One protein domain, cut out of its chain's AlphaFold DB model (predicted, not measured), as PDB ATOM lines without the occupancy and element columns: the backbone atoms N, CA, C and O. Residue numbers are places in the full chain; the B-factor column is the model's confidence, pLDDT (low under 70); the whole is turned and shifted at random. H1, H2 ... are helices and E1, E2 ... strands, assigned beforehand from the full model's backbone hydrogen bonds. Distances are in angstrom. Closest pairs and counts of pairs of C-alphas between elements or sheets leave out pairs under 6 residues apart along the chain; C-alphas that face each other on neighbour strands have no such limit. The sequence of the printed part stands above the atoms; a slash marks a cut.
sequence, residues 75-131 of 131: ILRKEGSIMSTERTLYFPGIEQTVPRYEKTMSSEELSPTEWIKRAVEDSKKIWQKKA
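What this domain is: This is residues 75 to 131 of the 131 residues of an uncharacterized protein of Campylobacteraceae bacterium 4484_4 (UniProt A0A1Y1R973). A long, narrow ribbon of two antiparallel strand pairs, the hairpin E2 and E3 followed by the pair E1 and E4, bends sharply between the two pairs, and the single helix H1 is set off beyond its open end. The last part of H1 and the tail, residues 119 to 131, stick out free of the rest. The printed part has 57 residues, with four named strands and one named helix in the order E1, E2, E3, E4, H1, and its class is mixed, helices and strands. The two sheets have two strands each, E1 - E4 and E2 - E3, both antiparallel. The whole is extended, with a radius of gyration of the C-alphas of 17.3 A, and elongated, with spans of 51 by 27 by 19 A.

Where its parts are: Find C-alpha 75 at (281.208, 105.752, 297.213); here E1 begins, and it takes in residues 75 to 79. After a tight link of 2 residues look for E2, residues 82 to 87, which measures 15.9 A from its first C-alpha to its last and ends with C-alpha 87 at (262.816, 104.217, 285.874). A short link of 7 residues brings you to E3, residues 95 to 100, 14.9 A long. Past another tight link of 2 residues comes E4, residues 103 to 106. From Pro 112 you can trace H1, residues 112 to 128, over 24.5 A to C-alpha 128 at (301.418, 115.582, 302.824).

How they stand to each other: Begin with E1 and E4, antiparallel at 168 degrees between their directions, where C-alphas 78 and 104 face each other at 4.6 A. Look there for N 76 and O 105, 2.8 A apart, and N 103 and O 79, 3.0 A apart, both within hydrogen-bond range. Next, E2 and E3 form a hairpin, antiparallel at 146 degrees, and C-alphas 85 and 97 face each other at 4.1 A. In this pair N 98 and O 84 are 2.8 A apart and N 86 and O 96 are 2.9 A apart, within hydrogen-bond range. At residues 101 and 102 you will find the break across which E3 runs on into E4, at 79 degrees. H1 is apart from E1, E2 and E3, and within it every O i to N i+4 pair is within hydrogen-bond range.

The domain as a whole: The two C-alphas farthest apart are those of Gly 93 and Ala 131, at 53.7 A. The printed part has no cut, none of its links is long, and it ends at Ala 131, the chain's last residue. In the B-factor column the mean pLDDT of the printed part is 71.1; residues 107 to 131 are under 70, and the mean for H1 is 53.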
ATOM      1  N   ILE A  75     280.472 106.089 298.437       85.25
ATOM      2  CA  ILE A  75     281.208 105.752 297.213       85.25
ATOM      3  C   ILE A  75     282.660 106.201 297.391       85.25
ATOM      4  O   ILE A  75     282.930 107.393 297.536       85.25
ATOM      5  N   LEU A  76     283.591 105.252 297.364       84.44
ATOM      6  CA  LEU A  76     285.022 105.503 297.549       84.44
ATOM      7  C   LEU A  76     285.766 105.642 296.221       84.44
ATOM      8  O   LEU A  76     286.732 106.397 296.117       84.44
ATOM      9  N   ARG A  77     285.328 104.904 295.199       82.00
ATOM     10  CA  ARG A  77     285.894 104.957 293.846       82.00
ATOM     11  C   ARG A  77     284.806 104.866 292.798       82.00
ATOM     12  O   ARG A  77     283.769 104.248 293.021       82.00
ATOM     13  N   LYS A  78     285.083 105.488 291.659       87.38
ATOM     14  CA  LYS A  78     284.223 105.532 290.485       87.38
ATOM     15  C   LYS A  78     285.097 105.462 289.241       87.38
ATOM     16  O   LYS A  78     286.054 106.226 289.129       87.38
ATOM     17  N   GLU A  79     284.793 104.537 288.349       86.94
ATOM     18  CA  GLU A  79     285.557 104.287 287.130       86.94
ATOM     19  C   GLU A  79     284.606 104.058 285.951       86.94
ATOM     20  O   GLU A  79     283.484 103.572 286.120       86.94
ATOM     21  N   GLY A  80     285.065 104.433 284.755       89.56
ATOM     22  CA  GLY A  80     284.282 104.348 283.523       89.56
ATOM     23  C   GLY A  80     283.108 105.329 283.467       89.56
ATOM     24  O   GLY A  80     282.847 106.094 284.396       89.56
ATOM     25  N   SER A  81     282.396 105.322 282.346       89.81
ATOM     26  CA  SER A  81     281.139 106.048 282.183       89.81
ATOM     27  C   SER A  81     280.237 105.269 281.242       89.81
ATOM     28  O   SER A  81     280.683 104.799 280.199       89.81
ATOM     29  N   ILE A  82     278.975 105.135 281.624       92.19
ATOM     30  CA  ILE A  82     277.952 104.430 280.862       92.19
ATOM     31  C   ILE A  82     276.657 105.236 280.886       92.19
ATOM     32  O   ILE A  82     276.361 105.922 281.863       92.19
ATOM     33  N   MET A  83     275.881 105.161 279.811       91.50
ATOM     34  CA  MET A  83     274.523 105.695 279.788       91.50
ATOM     35  C   MET A  83     273.561 104.598 280.235       91.50
ATOM     36  O   MET A  83     273.519 103.530 279.631       91.50
ATOM     37  N   SER A  84     272.814 104.865 281.300       88.19
ATOM     38  CA  SER A  84     271.833 103.945 281.867       88.19
ATOM     39  C   SER A  84     270.442 104.531 281.696       88.19
ATOM     40  O   SER A  84     270.215 105.696 282.021       88.19
ATOM     41  N   THR A  85     269.511 103.737 281.183       90.44
ATOM     42  CA  THR A  85     268.101 104.117 281.110       90.44
ATOM     43  C   THR A  85     267.404 103.648 282.377       90.44
ATOM     44  O   THR A  85     267.322 102.450 282.640       90.44
ATOM     45  N   GLU A  86     266.919 104.597 283.173       86.94
ATOM     46  CA  GLU A  86     266.383 104.336 284.507       86.94
ATOM     47  C   GLU A  86     264.905 104.715 284.608       86.94
ATOM     48  O   GLU A  86     264.421 105.658 283.975       86.94
ATOM     49  N   ARG A  87     264.196 103.961 285.452       86.00
ATOM     50  CA  ARG A  87     262.816 104.217 285.874       86.00
ATOM     51  C   ARG A  87     262.775 104.212 287.391       86.00
ATOM     52  O   ARG A  87     263.498 103.452 288.034       86.00
ATOM     53  N   THR A  88     261.920 105.042 287.970       83.00
ATOM     54  CA  THR A  88     261.789 105.144 289.425       83.00
ATOM     55  C   THR A  88     260.335 105.262 289.839       83.00
ATOM     56  O   THR A  88     259.508 105.814 289.116       83.00
ATOM     57  N   LEU A  89     260.033 104.770 291.036       83.56
ATOM     58  CA  LEU A  89     258.711 104.883 291.650       83.56
ATOM     59  C   LEU A  89     258.363 106.330 292.012       83.56
ATOM     60  O   LEU A  89     257.188 106.659 292.114       83.56
ATOM     61  N   TYR A  90     259.363 107.209 292.156       81.06
ATOM     62  CA  TYR A  90     259.133 108.631 292.420       81.06
ATOM     63  C   TYR A  90     258.414 109.355 291.283       81.06
ATOM     64  O   TYR A  90     257.645 110.283 291.531       81.06
ATOM     65  N   PHE A  91     258.694 108.943 290.047       83.81
ATOM     66  CA  PHE A  91     258.224 109.573 288.822       83.81
ATOM     67  C   PHE A  91     257.549 108.508 287.953       83.81
ATOM     68  O   PHE A  91     258.137 108.035 286.975       83.81
ATOM     69  N   PRO A  92     256.334 108.074 288.329       82.81
ATOM     70  CA  PRO A  92     255.653 107.000 287.627       82.81
ATOM     71  C   PRO A  92     255.442 107.362 286.153       82.81
ATOM     72  O   PRO A  92     254.976 108.450 285.823       82.81
ATOM     73  N   GLY A  93     255.804 106.436 285.263       83.31
ATOM     74  CA  GLY A  93     255.671 106.605 283.813       83.31
ATOM     75  C   GLY A  93     256.778 107.429 283.148       83.31
ATOM     76  O   GLY A  93     256.740 107.589 281.930       83.31
ATOM     77  N   ILE A  94     257.766 107.919 283.904       87.38
ATOM     78  CA  ILE A  94     258.918 108.635 283.351       87.38
ATOM     79  C   ILE A  94     260.103 107.680 283.222       87.38
ATOM     80  O   ILE A  94     260.487 106.986 284.163       87.38
ATOM     81  N   GLU A  95     260.699 107.684 282.037       89.00
ATOM     82  CA  GLU A  95     261.956 107.018 281.739       89.00
ATOM     83  C   GLU A  95     262.975 108.070 281.315       89.00
ATOM     84  O   GLU A  95     262.663 108.964 280.524       89.00
ATOM     85  N   GLN A  96     264.192 107.975 281.848       88.56
ATOM     86  CA  GLN A  96     265.260 108.900 281.499       88.56
ATOM     87  C   GLN A  96     266.591 108.171 281.367       88.56
ATOM     88  O   GLN A  96     266.956 107.347 282.205       88.56
ATOM     89  N   THR A  97     267.345 108.516 280.326       91.38
ATOM     90  CA  THR A  97     268.728 108.069 280.174       91.38
ATOM     91  C   THR A  97     269.660 109.027 280.904       91.38
ATOM     92  O   THR A  97     269.710 110.220 280.600       91.38
ATOM     93  N   VAL A  98     270.411 108.500 281.868       90.62
ATOM     94  CA  VAL A  98     271.311 109.255 282.741       90.62
ATOM     95  C   VAL A  98     272.733 108.685 282.688       90.62
ATOM     96  O   VAL A  98     272.909 107.470 282.581       90.62
ATOM     97  N   PRO A  99     273.771 109.534 282.775       90.31
ATOM     98  CA  PRO A  99     275.141 109.059 282.886       90.31
ATOM     99  C   PRO A  99     275.385 108.437 284.268       90.31
ATOM    100  O   PRO A  99     275.085 109.027 285.313       90.31
ATOM    101  N   ARG A 100     275.971 107.242 284.270       90.50
ATOM    102  CA  ARG A 100     276.417 106.487 285.443       90.50
ATOM    103  C   ARG A 100     277.887 106.109 285.311       90.50
ATOM    104  O   ARG A 100     278.489 106.233 284.244       90.50
ATOM    105  N   TYR A 101     278.467 105.680 286.424       88.75
ATOM    106  CA  TYR A 101     279.792 105.071 286.445       88.75
ATOM    107  C   TYR A 101     279.645 103.577 286.187       88.75
ATOM    108  O   TYR A 101     278.727 102.956 286.715       88.75
ATOM    109  N   GLU A 102     280.532 103.017 285.373       82.06
ATOM    110  CA  GLU A 102     280.511 101.590 285.038       82.06
ATOM    111  C   GLU A 102     280.880 100.736 286.255       82.06
ATOM    112  O   GLU A 102     280.311  99.670 286.474       82.06
ATOM    113  N   LYS A 103     281.816 101.228 287.074       78.00
ATOM    114  CA  LYS A 103     282.225 100.586 288.323       78.00
ATOM    115  C   LYS A 103     282.228 101.594 289.458       78.00
ATOM    116  O   LYS A 103     282.808 102.678 289.346       78.00
ATOM    117  N   THR A 104     281.625 101.211 290.575       80.12
ATOM    118  CA  THR A 104     281.644 101.973 291.825       80.12
ATOM    119  C   THR A 104     282.011 101.057 292.974       80.12
ATOM    120  O   THR A 104     281.410 100.000 293.111       80.12
ATOM    121  N   MET A 105     282.957 101.483 293.808       77.94
ATOM    122  CA  MET A 105     283.352 100.750 295.013       77.94
ATOM    123  C   MET A 105     282.740 101.435 296.232       77.94
ATOM    124  O   MET A 105     282.953 102.640 296.431       77.94
ATOM    125  N   SER A 106     281.988 100.678 297.029       72.94
ATOM    126  CA  SER A 106     281.330 101.164 298.245       72.94
ATOM    127  C   SER A 106     282.156 100.843 299.493       72.94
ATOM    128  O   SER A 106     282.928  99.888 299.512       72.94
ATOM    129  N   SER A 107     281.985 101.629 300.554       69.12
ATOM    130  CA  SER A 107     282.633 101.408 301.852       69.12
ATOM    131  C   SER A 107     282.312 100.058 302.497       69.12
ATOM    132  O   SER A 107     283.119  99.577 303.282       69.12
ATOM    133  N   GLU A 108     281.173  99.450 302.168       59.59
ATOM    134  CA  GLU A 108     280.761  98.144 302.712       59.59
ATOM    135  C   GLU A 108     281.427  96.946 302.035       59.59
ATOM    136  O   GLU A 108     281.454  95.855 302.593       59.59
ATOM    137  N   GLU A 109     282.007  97.148 300.854       53.66
ATOM    138  CA  GLU A 109     282.743  96.106 300.132       53.66
ATOM    139  C   GLU A 109     284.160  95.904 300.707       53.66
ATOM    140  O   GLU A 109     284.846  94.940 300.380       53.66
ATOM    141  N   LEU A 110     284.604  96.807 301.591       49.81
ATOM    142  CA  LEU A 110     285.879  96.713 302.296       49.81
ATOM    143  C   LEU A 110     285.687  96.056 303.662       49.81
ATOM    144  O   LEU A 110     284.810  96.437 304.436       49.81
ATOM    145  N   SER A 111     286.595  95.145 304.016       47.44
ATOM    146  CA  SER A 111     286.713  94.681 305.401       47.44
ATOM    147  C   SER A 111     286.889  95.887 306.343       47.44
ATOM    148  O   SER A 111     287.637  96.812 305.999       47.44
ATOM    149  N   PRO A 112     286.304  95.892 307.562       48.09
ATOM    150  CA  PRO A 112     286.478  96.985 308.526       48.09
ATOM    151  C   PRO A 112     287.948  97.376 308.749       48.09
ATOM    152  O   PRO A 112     288.282  98.545 308.939       48.09
ATOM    153  N   THR A 113     288.859  96.399 308.662       50.19
ATOM    154  CA  THR A 113     290.309  96.626 308.776       50.19
ATOM    155  C   THR A 113     290.930  97.314 307.564       50.19
ATOM    156  O   THR A 113     291.863  98.106 307.720       50.19
ATOM    157  N   GLU A 114     290.429  97.046 306.363       53.84
ATOM    158  CA  GLU A 114     290.885  97.695 305.137       53.84
ATOM    159  C   GLU A 114     290.373  99.129 305.066       53.84
ATOM    160  O   GLU A 114     291.150 100.026 304.738       53.84
ATOM    161  N   TRP A 115     289.125  99.371 305.477       47.81
ATOM    162  CA  TRP A 115     288.564 100.718 305.585       47.81
ATOM    163  C   TRP A 115     289.362 101.606 306.554       47.81
ATOM    164  O   TRP A 115     289.751 102.710 306.174       47.81
ATOM    165  N   ILE A 116     289.695 101.123 307.761       56.41
ATOM    166  CA  ILE A 116     290.482 101.898 308.742       56.41
ATOM    167  C   ILE A 116     291.885 102.203 308.208       56.41
ATOM    168  O   ILE A 116     292.332 103.351 308.260       56.41
ATOM    169  N   LYS A 117     292.585 101.199 307.664       55.00
ATOM    170  CA  LYS A 117     293.925 101.399 307.086       55.00
ATOM    171  C   LYS A 117     293.889 102.437 305.965       55.00
ATOM    172  O   LYS A 117     294.749 103.315 305.919       55.00
ATOM    173  N   ARG A 118     292.864 102.377 305.112       61.06
ATOM    174  CA  ARG A 118     292.683 103.301 303.991       61.06
ATOM    175  C   ARG A 118     292.337 104.715 304.447       61.06
ATOM    176  O   ARG A 118     292.953 105.655 303.964       61.06
ATOM    177  N   ALA A 119     291.425 104.874 305.405       54.41
ATOM    178  CA  ALA A 119     291.064 106.177 305.965       54.41
ATOM    179  C   ALA A 119     292.280 106.880 306.596       54.41
ATOM    180  O   ALA A 119     292.470 108.086 306.429       54.41
ATOM    181  N   VAL A 120     293.150 106.115 307.263       57.56
ATOM    182  CA  VAL A 120     294.423 106.618 307.798       57.56
ATOM    183  C   VAL A 120     295.383 107.027 306.674       57.56
ATOM    184  O   VAL A 120     296.059 108.050 306.784       57.56
ATOM    185  N   GLU A 121     295.452 106.265 305.585       60.09
ATOM    186  CA  GLU A 121     296.344 106.543 304.455       60.09
ATOM    187  C   GLU A 121     295.891 107.736 303.599       60.09
ATOM    188  O   GLU A 121     296.709 108.581 303.226       60.09
ATOM    189  N   ASP A 122     294.589 107.872 303.357       60.53
ATOM    190  CA  ASP A 122     294.019 109.022 302.658       60.53
ATOM    191  C   ASP A 122     294.131 110.297 303.510       60.53
ATOM    192  O   ASP A 122     294.481 111.355 302.983       60.53
ATOM    193  N   SER A 123     293.975 110.195 304.837       51.72
ATOM    194  CA  SER A 123     294.291 111.294 305.760       51.72
ATOM    195  C   SER A 123     295.763 111.710 305.643       51.72
ATOM    196  O   SER A 123     296.061 112.886 305.437       51.72
ATOM    197  N   LYS A 124     296.708 110.758 305.641       51.16
ATOM    198  CA  LYS A 124     298.143 111.054 305.449       51.16
ATOM    199  C   LYS A 124     298.435 111.763 304.123       51.16
ATOM    200  O   LYS A 124     299.242 112.692 304.109       51.16
ATOM    201  N   LYS A 125     297.765 111.396 303.025       54.22
ATOM    202  CA  LYS A 125     297.908 112.082 301.724       54.22
ATOM    203  C   LYS A 125     297.390 113.520 301.746       54.22
ATOM    204  O   LYS A 125     297.968 114.380 301.083       54.22
ATOM    205  N   ILE A 126     296.326 113.788 302.500       48.22
ATOM    206  CA  ILE A 126     295.788 115.143 302.686       48.22
ATOM    207  C   ILE A 126     296.780 116.013 303.473       48.22
ATOM    208  O   ILE A 126     296.983 117.172 303.116       48.22
ATOM    209  N   TRP A 127     297.450 115.453 304.485       39.62
ATOM    210  CA  TRP A 127     298.472 116.164 305.263       39.62
ATOM    211  C   TRP A 127     299.783 116.378 304.491       39.62
ATOM    212  O   TRP A 127     300.377 117.445 304.606       39.62
ATOM    213  N   GLN A 128     300.205 115.434 303.645       47.47
ATOM    214  CA  GLN A 128     301.418 115.582 302.824       47.47
ATOM    215  C   GLN A 128     301.274 116.570 301.657       47.47
ATOM    216  O   GLN A 128     302.275 117.086 301.184       47.47
ATOM    217  N   LYS A 129     300.052 116.870 301.198       43.66
ATOM    218  CA  LYS A 129     299.802 117.903 300.173       43.66
ATOM    219  C   LYS A 129     299.700 119.329 300.732       43.66
ATOM    220  O   LYS A 129     299.465 120.258 299.964       43.66
ATOM    221  N   LYS A 130     299.816 119.499 302.054       44.06
ATOM    222  CA  LYS A 130     299.754 120.794 302.751       44.06
ATOM    223  C   LYS A 130     301.107 121.268 303.313       44.06
ATOM    224  O   LYS A 130     301.122 122.290 303.995       44.06
ATOM    225  N   ALA A 131     302.196 120.553 303.032       40.31
ATOM    226  CA  ALA A 131     303.578 120.969 303.289       40.31
ATOM    227  C   ALA A 131     304.276 121.253 301.953       40.31
ATOM    228  O   ALA A 131     305.119 122.173 301.929       40.31
TER     229      ALA A 131